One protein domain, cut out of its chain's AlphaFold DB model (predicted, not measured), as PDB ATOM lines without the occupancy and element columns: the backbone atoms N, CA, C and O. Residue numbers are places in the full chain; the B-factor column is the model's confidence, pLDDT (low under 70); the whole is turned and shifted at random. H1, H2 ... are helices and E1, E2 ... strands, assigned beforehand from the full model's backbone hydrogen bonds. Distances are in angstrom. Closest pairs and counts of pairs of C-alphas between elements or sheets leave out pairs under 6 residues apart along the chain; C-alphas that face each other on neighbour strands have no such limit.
ATOM      1  N   THR A 290     286.438 233.241 330.800       90.25
ATOM      2  CA  THR A 290     285.795 234.064 331.833       90.25
ATOM      3  C   THR A 290     285.480 235.464 331.303       90.25
ATOM      4  O   THR A 290     286.050 235.903 330.302       90.25
ATOM      5  N   PHE A 291     284.543 236.150 331.947       90.69
ATOM      6  CA  PHE A 291     284.131 237.512 331.635       90.69
ATOM      7  C   PHE A 291     283.819 238.255 332.937       90.69
ATOM      8  O   PHE A 291     282.950 237.832 333.695       90.69
ATOM      9  N   GLU A 292     284.524 239.350 333.211       91.12
ATOM     10  CA  GLU A 292     284.391 240.107 334.460       91.12
ATOM     11  C   GLU A 292     283.710 241.459 334.238       91.12
ATOM     12  O   GLU A 292     283.945 242.120 333.226       91.12
ATOM     13  N   TYR A 293     282.892 241.884 335.199       92.50
ATOM     14  CA  TYR A 293     282.186 243.166 335.174       92.50
ATOM     15  C   TYR A 293     281.812 243.610 336.593       92.50
ATOM     16  O   TYR A 293     281.724 242.794 337.512       92.50
ATOM     17  N   ASP A 294     281.568 244.907 336.767       90.94
ATOM     18  CA  ASP A 294     281.042 245.468 338.009       90.94
ATOM     19  C   ASP A 294     279.547 245.762 337.854       90.94
ATOM     20  O   ASP A 294     279.119 246.435 336.913       90.94
ATOM     21  N   LEU A 295     278.748 245.255 338.791       90.62
ATOM     22  CA  LEU A 295     277.307 245.462 338.849       90.62
ATOM     23  C   LEU A 295     276.979 246.506 339.934       90.62
ATOM     24  O   LEU A 295     277.316 246.282 341.097       90.62
ATOM     25  N   PRO A 296     276.325 247.641 339.613       91.56
ATOM     26  CA  PRO A 296     276.076 248.694 340.604       91.56
ATOM     27  C   PRO A 296     275.153 248.283 341.759       91.56
ATOM     28  O   PRO A 296     275.356 248.714 342.892       91.56
ATOM     29  N   GLU A 297     274.148 247.453 341.482       88.94
ATOM     30  CA  GLU A 297     273.161 246.988 342.457       88.94
ATOM     31  C   GLU A 297     272.678 245.569 342.131       88.94
ATOM     32  O   GLU A 297     272.735 245.132 340.986       88.94
ATOM     33  N   THR A 298     272.185 244.847 343.135       84.44
ATOM     34  CA  THR A 298     271.652 243.491 342.959       84.44
ATOM     35  C   THR A 298     270.430 243.497 342.038       84.44
ATOM     36  O   THR A 298     269.481 244.252 342.266       84.44
ATOM     37  N   GLY A 299     270.425 242.617 341.036       86.31
ATOM     38  CA  GLY A 299     269.362 242.532 340.033       86.31
ATOM     39  C   GLY A 299     269.612 241.434 338.999       86.31
ATOM     40  O   GLY A 299     270.504 240.603 339.162       86.31
ATOM     41  N   GLU A 300     268.815 241.419 337.937       91.62
ATOM     42  CA  GLU A 300     268.999 240.566 336.760       91.62
ATOM     43  C   GLU A 300     269.879 241.278 335.735       91.62
ATOM     44  O   GLU A 300     269.669 242.457 335.461       91.62
ATOM     45  N   VAL A 301     270.872 240.573 335.186       93.56
ATOM     46  CA  VAL A 301     271.852 241.111 334.239       93.56
ATOM     47  C   VAL A 301     271.769 240.411 332.886       93.56
ATOM     48  O   VAL A 301     271.648 239.186 332.799       93.56
ATOM     49  N   THR A 302     271.931 241.189 331.820       95.75
ATOM     50  CA  THR A 302     272.234 240.675 330.483       95.75
ATOM     51  C   THR A 302     273.590 241.201 330.031       95.75
ATOM     52  O   THR A 302     273.860 242.393 330.149       95.75
ATOM     53  N   LEU A 303     274.429 240.325 329.474       95.44
ATOM     54  CA  LEU A 303     275.736 240.618 328.887       95.44
ATOM     55  C   LEU A 303     275.805 240.009 327.485       95.44
ATOM     56  O   LEU A 303     275.666 238.796 327.315       95.44
ATOM     57  N   GLN A 304     276.042 240.841 326.475       95.44
ATOM     58  CA  GLN A 304     276.068 240.427 325.073       95.44
ATOM     59  C   GLN A 304     277.316 240.901 324.355       95.44
ATOM     60  O   GLN A 304     277.694 242.063 324.475       95.44
ATOM     61  N   LEU A 305     277.892 240.004 323.558       95.56
ATOM     62  CA  LEU A 305     279.016 240.272 322.675       95.56
ATOM     63  C   LEU A 305     278.542 240.559 321.254       95.56
ATOM     64  O   LEU A 305     277.713 239.830 320.704       95.56
ATOM     65  N   PHE A 306     279.150 241.579 320.671       95.62
ATOM     66  CA  PHE A 306     278.981 242.054 319.313       95.62
ATOM     67  C   PHE A 306     280.326 241.971 318.595       95.62
ATOM     68  O   PHE A 306     281.363 242.326 319.164       95.62
ATOM     69  N   ASP A 307     280.327 241.505 317.354       95.00
ATOM     70  CA  ASP A 307     281.511 241.592 316.503       95.00
ATOM     71  C   ASP A 307     281.651 242.977 315.842       95.00
ATOM     72  O   ASP A 307     280.863 243.897 316.075       95.00
ATOM     73  N   ALA A 308     282.673 243.127 314.995       93.25
ATOM     74  CA  ALA A 308     282.936 244.359 314.252       93.25
ATOM     75  C   ALA A 308     281.842 244.719 313.221       93.25
ATOM     76  O   ALA A 308     281.853 245.827 312.684       93.25
ATOM     77  N   HIS A 309     280.908 243.807 312.939       92.31
ATOM     78  CA  HIS A 309     279.768 244.008 312.046       92.31
ATOM     79  C   HIS A 309     278.469 244.317 312.814       92.31
ATOM     80  O   HIS A 309     277.401 244.381 312.206       92.31
ATOM     81  N   ASN A 310     278.557 244.551 314.131       93.62
ATOM     82  CA  ASN A 310     277.428 244.720 315.053       93.62
ATOM     83  C   ASN A 310     276.521 243.482 315.155       93.62
ATOM     84  O   ASN A 310     275.359 243.579 315.562       93.62
ATOM     85  N   GLU A 311     277.023 242.299 314.821       94.00
ATOM     86  CA  GLU A 311     276.266 241.066 314.979       94.00
ATOM     87  C   GLU A 311     276.425 240.543 316.404       94.00
ATOM     88  O   GLU A 311     277.535 240.440 316.926       94.00
ATOM     89  N   VAL A 312     275.315 240.175 317.040       92.69
ATOM     90  CA  VAL A 312     275.324 239.508 318.340       92.69
ATOM     91  C   VAL A 312     275.879 238.103 318.147       92.69
ATOM     92  O   VAL A 312     275.180 237.187 317.700       92.69
ATOM     93  N   VAL A 313     277.136 237.910 318.528       92.44
ATOM     94  CA  VAL A 313     277.798 236.608 318.422       92.44
ATOM     95  C   VAL A 313     277.480 235.713 319.610       92.44
ATOM     96  O   VAL A 313     277.412 234.493 319.453       92.44
ATOM     97  N   ARG A 314     277.227 236.293 320.792       90.56
ATOM     98  CA  ARG A 314     276.887 235.540 322.005       90.56
ATOM     99  C   ARG A 314     276.148 236.395 323.034       90.56
ATOM    100  O   ARG A 314     276.553 237.516 323.319       90.56
ATOM    101  N   VAL A 315     275.120 235.822 323.657       91.44
ATOM    102  CA  VAL A 315     274.616 236.250 324.972       91.44
ATOM    103  C   VAL A 315     275.387 235.440 326.023       91.44
ATOM    104  O   VAL A 315     275.271 234.213 326.038       91.44
ATOM    105  N   ILE A 316     276.251 236.088 326.813       89.88
ATOM    106  CA  ILE A 316     277.059 235.426 327.859       89.88
ATOM    107  C   ILE A 316     276.163 235.094 329.050       89.88
ATOM    108  O   ILE A 316     276.104 233.946 329.475       89.88
ATOM    109  N   ALA A 317     275.431 236.098 329.520       88.81
ATOM    110  CA  ALA A 317     274.399 235.994 330.539       88.81
ATOM    111  C   ALA A 317     273.159 236.713 330.005       88.81
ATOM    112  O   ALA A 317     273.292 237.782 329.412       88.81
ATOM    113  N   GLY A 318     271.973 236.134 330.151       88.69
ATOM    114  CA  GLY A 318     270.713 236.784 329.793       88.69
ATOM    115  C   GLY A 318     269.763 236.674 330.968       88.69
ATOM    116  O   GLY A 318     269.530 235.558 331.421       88.69
ATOM    117  N   GLU A 319     269.251 237.803 331.462       88.38
ATOM    118  CA  GLU A 319     268.324 237.844 332.608       88.38
ATOM    119  C   GLU A 319     268.852 237.068 333.842       88.38
ATOM    120  O   GLU A 319     268.116 236.401 334.563       88.38
ATOM    121  N   ALA A 320     270.167 237.088 334.073       84.94
ATOM    122  CA  ALA A 320     270.799 236.292 335.122       84.94
ATOM    123  C   ALA A 320     270.824 237.067 336.445       84.94
ATOM    124  O   ALA A 320     271.380 238.158 336.505       84.94
ATOM    125  N   SER A 321     270.268 236.530 337.534       81.94
ATOM    126  CA  SER A 321     270.309 237.238 338.823       81.94
ATOM    127  C   SER A 321     271.723 237.265 339.411       81.94
ATOM    128  O   SER A 321     272.383 236.225 339.513       81.94
ATOM    129  N   ARG A 322     272.190 238.447 339.815       82.88
ATOM    130  CA  ARG A 322     273.552 238.697 340.303       82.88
ATOM    131  C   ARG A 322     273.552 239.709 341.444       82.88
ATOM    132  O   ARG A 322     272.663 240.555 341.548       82.88
ATOM    133  N   LEU A 323     274.554 239.602 342.312       79.38
ATOM    134  CA  LEU A 323     274.766 240.545 343.406       79.38
ATOM    135  C   LEU A 323     275.526 241.785 342.943       79.38
ATOM    136  O   LEU A 323     276.365 241.706 342.050       79.38
ATOM    137  N   ALA A 324     275.274 242.910 343.610       82.25
ATOM    138  CA  ALA A 324     276.078 244.118 343.461       82.25
ATOM    139  C   ALA A 324     277.579 243.848 343.695       82.25
ATOM    140  O   ALA A 324     277.954 243.039 344.546       82.25
ATOM    141  N   GLY A 325     278.435 244.588 342.996       84.81
ATOM    142  CA  GLY A 325     279.889 244.469 343.052       84.81
ATOM    143  C   GLY A 325     280.478 243.713 341.863       84.81
ATOM    144  O   GLY A 325     279.858 243.584 340.804       84.81
ATOM    145  N   ARG A 326     281.715 243.240 342.028       86.31
ATOM    146  CA  ARG A 326     282.462 242.564 340.964       86.31
ATOM    147  C   ARG A 326     281.963 241.140 340.767       86.31
ATOM    148  O   ARG A 326     281.971 240.349 341.706       86.31
ATOM    149  N   ASN A 327     281.596 240.812 339.536       84.06
ATOM    150  CA  ASN A 327     281.091 239.509 339.130       84.06
ATOM    151  C   ASN A 327     281.969 238.914 338.019       84.06
ATOM    152  O   ASN A 327     282.554 239.642 337.214       84.06
ATOM    153  N   THR A 328     282.021 237.583 337.970       86.88
ATOM    154  CA  THR A 328     282.723 236.812 336.938       86.88
ATOM    155  C   THR A 328     281.762 235.782 336.361       86.88
ATOM    156  O   THR A 328     281.282 234.922 337.098       86.88
ATOM    157  N   GLU A 329     281.507 235.851 335.055       86.38
ATOM    158  CA  GLU A 329     280.828 234.797 334.300       86.38
ATOM    159  C   GLU A 329     281.862 233.860 333.683       86.38
ATOM    160  O   GLU A 329     282.838 234.316 333.084       86.38
ATOM    161  N   ARG A 330     281.636 232.549 333.752       83.25
ATOM    162  CA  ARG A 330     282.369 231.586 332.920       83.25
ATOM    163  C   ARG A 330     281.517 231.179 331.731       83.25
ATOM    164  O   ARG A 330     280.302 231.086 331.836       83.25
ATOM    165  N   TRP A 331     282.150 230.913 330.596       87.25
ATOM    166  CA  TRP A 331     281.435 230.537 329.382       87.25
ATOM    167  C   TRP A 331     282.245 229.590 328.500       87.25
ATOM    168  O   TRP A 331     283.464 229.451 328.628       87.25
ATOM    169  N   ASP A 332     281.532 228.913 327.602       81.94
ATOM    170  CA  ASP A 332     282.051 227.876 326.705       81.94
ATOM    171  C   ASP A 332     282.968 228.424 325.593       81.94
ATOM    172  O   ASP A 332     283.606 227.640 324.898       81.94
ATOM    173  N   GLY A 333     283.038 229.750 325.421       89.50
ATOM    174  CA  GLY A 333     283.770 230.414 324.339       89.50
ATOM    175  C   GLY A 333     283.203 230.152 322.942       89.50
ATOM    176  O   GLY A 333     283.894 230.374 321.946       89.50
ATOM    177  N   LEU A 334     281.963 229.658 322.858       89.50
ATOM    178  CA  LEU A 334     281.286 229.392 321.595       89.50
ATOM    179  C   LEU A 334     280.345 230.543 321.224       89.50
ATOM    180  O   LEU A 334     279.730 231.174 322.088       89.50
ATOM    181  N   ASP A 335     280.156 230.756 319.930       88.06
ATOM    182  CA  ASP A 335     279.109 231.616 319.397       88.06
ATOM    183  C   ASP A 335     277.705 231.024 319.647       88.06
ATOM    184  O   ASP A 335     277.521 229.926 320.191       88.06
ATOM    185  N   SER A 336     276.670 231.769 319.266       82.94
ATOM    186  CA  SER A 336     275.272 231.345 319.407       82.94
ATOM    187  C   SER A 336     274.922 230.081 318.607       82.94
ATOM    188  O   SER A 336     273.931 229.431 318.945       82.94
ATOM    189  N   LEU A 337     275.741 229.704 317.617       79.12
ATOM    190  CA  LEU A 337     275.595 228.512 316.774       79.12
ATOM    191  C   LEU A 337     276.411 227.310 317.285       79.12
ATOM    192  O   LEU A 337     276.379 226.241 316.676       79.12
ATOM    193  N   GLY A 338     277.122 227.455 318.409       80.69
ATOM    194  CA  GLY A 338     277.918 226.387 319.015       80.69
ATOM    195  C   GLY A 338     279.308 226.207 318.399       80.69
ATOM    196  O   GLY A 338     279.928 225.165 318.607       80.69
ATOM    197  N   ARG A 339     279.812 227.198 317.656       86.44
ATOM    198  CA  ARG A 339     281.161 227.187 317.065       86.44
ATOM    199  C   ARG A 339     282.134 227.964 317.955       86.44
ATOM    200  O   ARG A 339     281.726 228.983 318.502       86.44
ATOM    201  N   PRO A 340     283.406 227.552 318.096       89.88
ATOM    202  CA  PRO A 340     284.409 228.365 318.783       89.88
ATOM    203  C   PRO A 340     284.506 229.763 318.172       89.88
ATOM    204  O   PRO A 340     284.549 229.894 316.947       89.88
ATOM    205  N   LEU A 341     284.548 230.800 319.011       92.75
ATOM    206  CA  LEU A 341     284.726 232.158 318.510       92.75
ATOM    207  C   LEU A 341     286.120 232.345 317.907       92.75
ATOM    208  O   LEU A 341     287.108 231.890 318.500       92.75
ATOM    209  N   PRO A 342     286.218 233.012 316.746       93.00
ATOM    210  CA  PRO A 342     287.508 233.324 316.162       93.00
ATOM    211  C   PRO A 342     288.266 234.359 317.013       93.00
ATOM    212  O   PRO A 342     287.654 235.129 317.755       93.00
ATOM    213  N   PRO A 343     289.603 234.409 316.903       95.25
ATOM    214  CA  PRO A 343     290.389 235.445 317.558       95.25
ATOM    215  C   PRO A 343     290.019 236.835 317.033       95.25
ATOM    216  O   PRO A 343     289.868 237.027 315.825       95.25
ATOM    217  N   GLY A 344     289.906 237.814 317.928       95.00
ATOM    218  CA  GLY A 344     289.519 239.175 317.563       95.00
ATOM    219  C   GLY A 344     289.059 240.028 318.740       95.00
ATOM    220  O   GLY A 344     288.958 239.556 319.873       95.00
ATOM    221  N   THR A 345     288.781 241.298 318.447       96.25
ATOM    222  CA  THR A 345     288.179 242.243 319.393       96.25
ATOM    223  C   THR A 345     286.671 242.282 319.186       96.25
ATOM    224  O   THR A 345     286.195 242.468 318.067       96.25
ATOM    225  N   TYR A 346     285.931 242.142 320.279       96.62
ATOM    226  CA  TYR A 346     284.476 242.183 320.323       96.62
ATOM    227  C   TYR A 346     284.030 243.317 321.235       96.62
ATOM    228  O   TYR A 346     284.619 243.535 322.293       96.62
ATOM    229  N   THR A 347     282.967 244.018 320.856       96.88
ATOM    230  CA  THR A 347     282.316 244.992 321.739       96.88
ATOM    231  C   THR A 347     281.297 244.264 322.599       96.88
ATOM    232  O   THR A 347     280.597 243.385 322.107       96.88
ATOM    233  N   TRP A 348     281.156 244.626 323.868       96.00
ATOM    234  CA  TRP A 348     280.096 244.093 324.711       96.00
ATOM    235  C   TRP A 348     279.166 245.192 325.217       96.00
ATOM    236  O   TRP A 348     279.591 246.299 325.559       96.00
ATOM    237  N   LYS A 349     277.873 244.866 325.274       96.56
ATOM    238  CA  LYS A 349     276.834 245.698 325.888       96.56
ATOM    239  C   LYS A 349     276.194 244.931 327.037       96.56
ATOM    240  O   LYS A 349     276.003 243.719 326.931       96.56
ATOM    241  N   GLY A 350     275.833 245.644 328.102       95.69
ATOM    242  CA  GLY A 350     275.147 245.048 329.241       95.69
ATOM    243  C   GLY A 350     273.991 245.880 329.781       95.69
ATOM    244  O   GLY A 350     273.976 247.110 329.660       95.69
ATOM    245  N   LEU A 351     273.033 245.185 330.384       97.19
ATOM    246  CA  LEU A 351     271.877 245.741 331.083       97.19
ATOM    247  C   LEU A 351     271.773 245.130 332.472       97.19
ATOM    248  O   LEU A 351     272.151 243.975 332.648       97.19
ATOM    249  N   TYR A 352     271.203 245.877 333.410       96.69
ATOM    250  CA  TYR A 352     270.701 245.333 334.665       96.69
ATOM    251  C   TYR A 352     269.322 245.911 335.000       96.69
ATOM    252  O   TYR A 352     269.005 247.031 334.591       96.69
ATOM    253  N   HIS A 353     268.493 245.139 335.700       97.06
ATOM    254  CA  HIS A 353     267.150 245.546 336.117       97.06
ATOM    255  C   HIS A 353     266.644 244.733 337.316       97.06
ATOM    256  O   HIS A 353     267.217 243.707 337.682       97.06
ATOM    257  N   GLN A 354     265.549 245.181 337.929       94.44
ATOM    258  CA  GLN A 354     264.766 244.346 338.844       94.44
ATOM    259  C   GLN A 354     263.909 243.350 338.038       94.44
ATOM    260  O   GLN A 354     263.654 243.609 336.859       94.44
ATOM    261  N   VAL A1022     286.227 243.222 324.579       93.75
ATOM    262  CA  VAL A1022     286.849 241.961 324.995       93.75
ATOM    263  C   VAL A1022     287.669 241.399 323.839       93.75
ATOM    264  O   VAL A1022     287.228 241.397 322.691       93.75
ATOM    265  N   VAL A1023     288.878 240.928 324.136       95.00
ATOM    266  CA  VAL A1023     289.788 240.348 323.141       95.00
ATOM    267  C   VAL A1023     289.826 238.836 323.325       95.00
ATOM    268  O   VAL A1023     290.240 238.360 324.379       95.00
ATOM    269  N   ILE A1024     289.436 238.090 322.291       95.19
ATOM    270  CA  ILE A1024     289.612 236.636 322.212       95.19
ATOM    271  C   ILE A1024     290.948 236.364 321.524       95.19
ATOM    272  O   ILE A1024     291.156 236.783 320.382       95.19
ATOM    273  N   ARG A1025     291.879 235.698 322.214       94.19
ATOM    274  CA  ARG A1025     293.201 235.369 321.658       94.19
ATOM    275  C   ARG A1025     293.171 234.030 320.930       94.19
ATOM    276  O   ARG A1025     292.318 233.186 321.180       94.19
ATOM    277  N   GLU A1026     294.165 233.797 320.080       93.88
ATOM    278  CA  GLU A1026     294.328 232.512 319.387       93.88
ATOM    279  C   GLU A1026     294.416 231.324 320.357       93.88
ATOM    280  O   GLU A1026     293.772 230.295 320.153       93.88
ATOM    281  N   GLU A1027     295.133 231.503 321.465       93.50
ATOM    282  CA  GLU A1027     295.247 230.510 322.536       93.50
ATOM    283  C   GLU A1027     293.892 230.188 323.193       93.50
ATOM    284  O   GLU A1027     293.628 229.033 323.538       93.50
ATOM    285  N   ASP A1028     293.004 231.180 323.330       92.75
ATOM    286  CA  ASP A1028     291.669 230.995 323.901       92.75
ATOM    287  C   ASP A1028     290.797 230.137 322.975       92.75
ATOM    288  O   ASP A1028     290.191 229.162 323.425       92.75
ATOM    289  N   THR A1029     290.790 230.436 321.670       91.38
ATOM    290  CA  THR A1029     290.057 229.651 320.663       91.38
ATOM    291  C   THR A1029     290.552 228.201 320.606       91.38
ATOM    292  O   THR A1029     289.742 227.272 320.547       91.38
ATOM    293  N   GLN A1030     291.868 227.974 320.674       91.12
ATOM    294  CA  GLN A1030     292.444 226.624 320.712       91.12
ATOM    295  C   GLN A1030     292.035 225.862 321.981       91.12
ATOM    296  O   GLN A1030     291.633 224.696 321.900       91.12
ATOM    297  N   ARG A1031     292.068 226.527 323.148       92.50
ATOM    298  CA  ARG A1031     291.615 225.955 324.427       92.50
ATOM    299  C   ARG A1031     290.141 225.551 324.369       92.50
ATOM    300  O   ARG A1031     289.792 224.458 324.813       92.50
ATOM    301  N   VAL A1032     289.293 226.400 323.789       90.56
ATOM    302  CA  VAL A1032     287.863 226.132 323.572       90.56
ATOM    303  C   VAL A1032     287.646 224.922 322.663       90.56
ATOM    304  O   VAL A1032     286.896 224.013 323.020       90.56
ATOM    305  N   ALA A1033     288.324 224.870 321.514       84.12
ATOM    306  CA  ALA A1033     288.178 223.778 320.554       84.12
ATOM    307  C   ALA A1033     288.598 222.420 321.143       84.12
ATOM    308  O   ALA A1033     287.886 221.427 320.974       84.12
ATOM    309  N   ALA A1034     289.714 222.380 321.879       87.19
ATOM    310  CA  ALA A1034     290.180 221.170 322.554       87.19
ATOM    311  C   ALA A1034     289.176 220.680 323.610       87.19
ATOM    312  O   ALA A1034     288.868 219.489 323.671       87.19
ATOM    313  N   ALA A1035     288.623 221.602 324.401       80.88
ATOM    314  CA  ALA A1035     287.642 221.274 325.426       80.88
ATOM    315  C   ALA A1035     286.329 220.742 324.816       80.88
ATOM    316  O   ALA A1035     285.784 219.744 325.287       80.88
ATOM    317  N   LEU A1036     285.850 221.355 323.727       77.81
ATOM    318  CA  LEU A1036     284.661 220.892 323.007       77.81
ATOM    319  C   LEU A1036     284.855 219.489 322.403       77.81
ATOM    320  O   LEU A1036     283.941 218.666 322.462       77.81
ATOM    321  N   ALA A1037     286.035 219.196 321.851       76.69
ATOM    322  CA  ALA A1037     286.352 217.883 321.292       76.69
ATOM    323  C   ALA A1037     286.369 216.779 322.365       76.69
ATOM    324  O   ALA A1037     285.780 215.717 322.159       76.69
ATOM    325  N   ASP A1038     286.992 217.040 323.518       75.69
ATOM    326  CA  ASP A1038     287.012 216.115 324.660       75.69
ATOM    327  C   ASP A1038     285.601 215.860 325.211       75.69
ATOM    328  O   ASP A1038     285.222 214.710 325.436       75.69
ATOM    329  N   TYR A1039     284.788 216.914 325.342       69.81
ATOM    330  CA  TYR A1039     283.387 216.789 325.742       69.81
ATOM    331  C   TYR A1039     282.603 215.890 324.776       69.81
ATOM    332  O   TYR A1039     282.033 214.886 325.199       69.81
ATOM    333  N   ASN A1040     282.657 216.179 323.470       68.81
ATOM    334  CA  ASN A1040     281.958 215.393 322.452       68.81
ATOM    335  C   ASN A1040     282.411 213.923 322.434       68.81
ATOM    336  O   ASN A1040     281.582 213.027 322.257       68.81
ATOM    337  N   ALA A1041     283.702 213.649 322.643       67.75
ATOM    338  CA  ALA A1041     284.227 212.287 322.709       67.75
ATOM    339  C   ALA A1041     283.671 211.501 323.911       67.75
ATOM    340  O   ALA A1041     283.387 210.310 323.790       67.75
ATOM    341  N   ARG A1042     283.469 212.163 325.056       60.41
ATOM    342  CA  ARG A1042     282.945 211.543 326.286       60.41
ATOM    343  C   ARG A1042     281.428 211.345 326.274       60.41
ATOM    344  O   ARG A1042     280.934 210.503 327.019       60.41
TER     345      ARG A1042
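What this domain is: This is residues 290 to 354 and 1022 to 1042 of the 1270 residues of an uncharacterized protein of Lentisphaerae bacterium ADurb.BinA184 (UniProt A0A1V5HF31). Picture a small sandwich: a curled sheet of four strands, E3, E2, E5 and E6, has the two-stranded ribbon of E1 and E4 over one of its faces, the strands of the two crossing at 45 degrees. After E6 a single helix, H1, leads away from this sandwich, and its residues 1037 to 1042 stick out free. The printed part has 86 residues, with six named strands and one named helix in the order E1 E2 E3 E4 E5 E6 H1; both sheets are antiparallel, the larger in the order E3 E2 E5 E6, and the class is mixed, helices and strands. It is only just compact, close to loose, with a radius of gyration of the C-alphas of 13.9 A, and spans 40 by 33 by 20 A.

Where its parts are: Find C-alpha 290 at (285.795, 234.064, 331.833), where E1 begins; it runs over residues 290 to 295. Next come E2, residues 299 to 306, 22.8 A long, and E3, residues 311 to 322, 25.6 A, which bends by 56 degrees at residue 314. E4 is residues 325 to 331, 19.6 A. Look for E5 at C-alpha 344, (289.519, 239.175, 317.563); it is residues 344 to 353, 29.8 A. After the cut, E6 is residues 1022 to 1024, and H1, residues 1026 to 1042, runs 24.8 A to C-alpha 1042 at (282.945, 211.543, 326.286).

How they stand to each other: Start with the larger sheet, which is twisted. E2 and E3 form a hairpin, with N 301 and O 320 2.8 A apart. On the other side of E2 is E5, antiparallel at 158 degrees, with N 302 and O 351 2.9 A apart. The pairing of E5 is staggered: its residues 347 to 353 pair with E2 and 344 to 346 with the edge strand E6, where N 346 and O 1022 are 2.8 A apart. In the other sheet E1 and E4 are antiparallel at 153 degrees, with N 293 and O 327 3.0 A apart. Between the sheets, the closest C-alphas of E3 and E4 are those of Ile 316 and Trp 331, 6.7 A apart. H1 is not on the larger sheet, and is only just apart from E5, at 8.4 A; every O i to N i+4 pair in H1 is within hydrogen-bond range.

The domain as a whole: The two farthest C-alphas, those of Glu 297 and Ala 1041, are 41.4 A apart. Residues 355 to 1021 are not printed, and C-alphas 354 and 1022 are 26.2 A apart across the cut. The link from E4 to E5, residues 332 to 343, is long. The model's confidence is low at residues 1039 to 1042, against a mean pLDDT of 88.9 for the printed part.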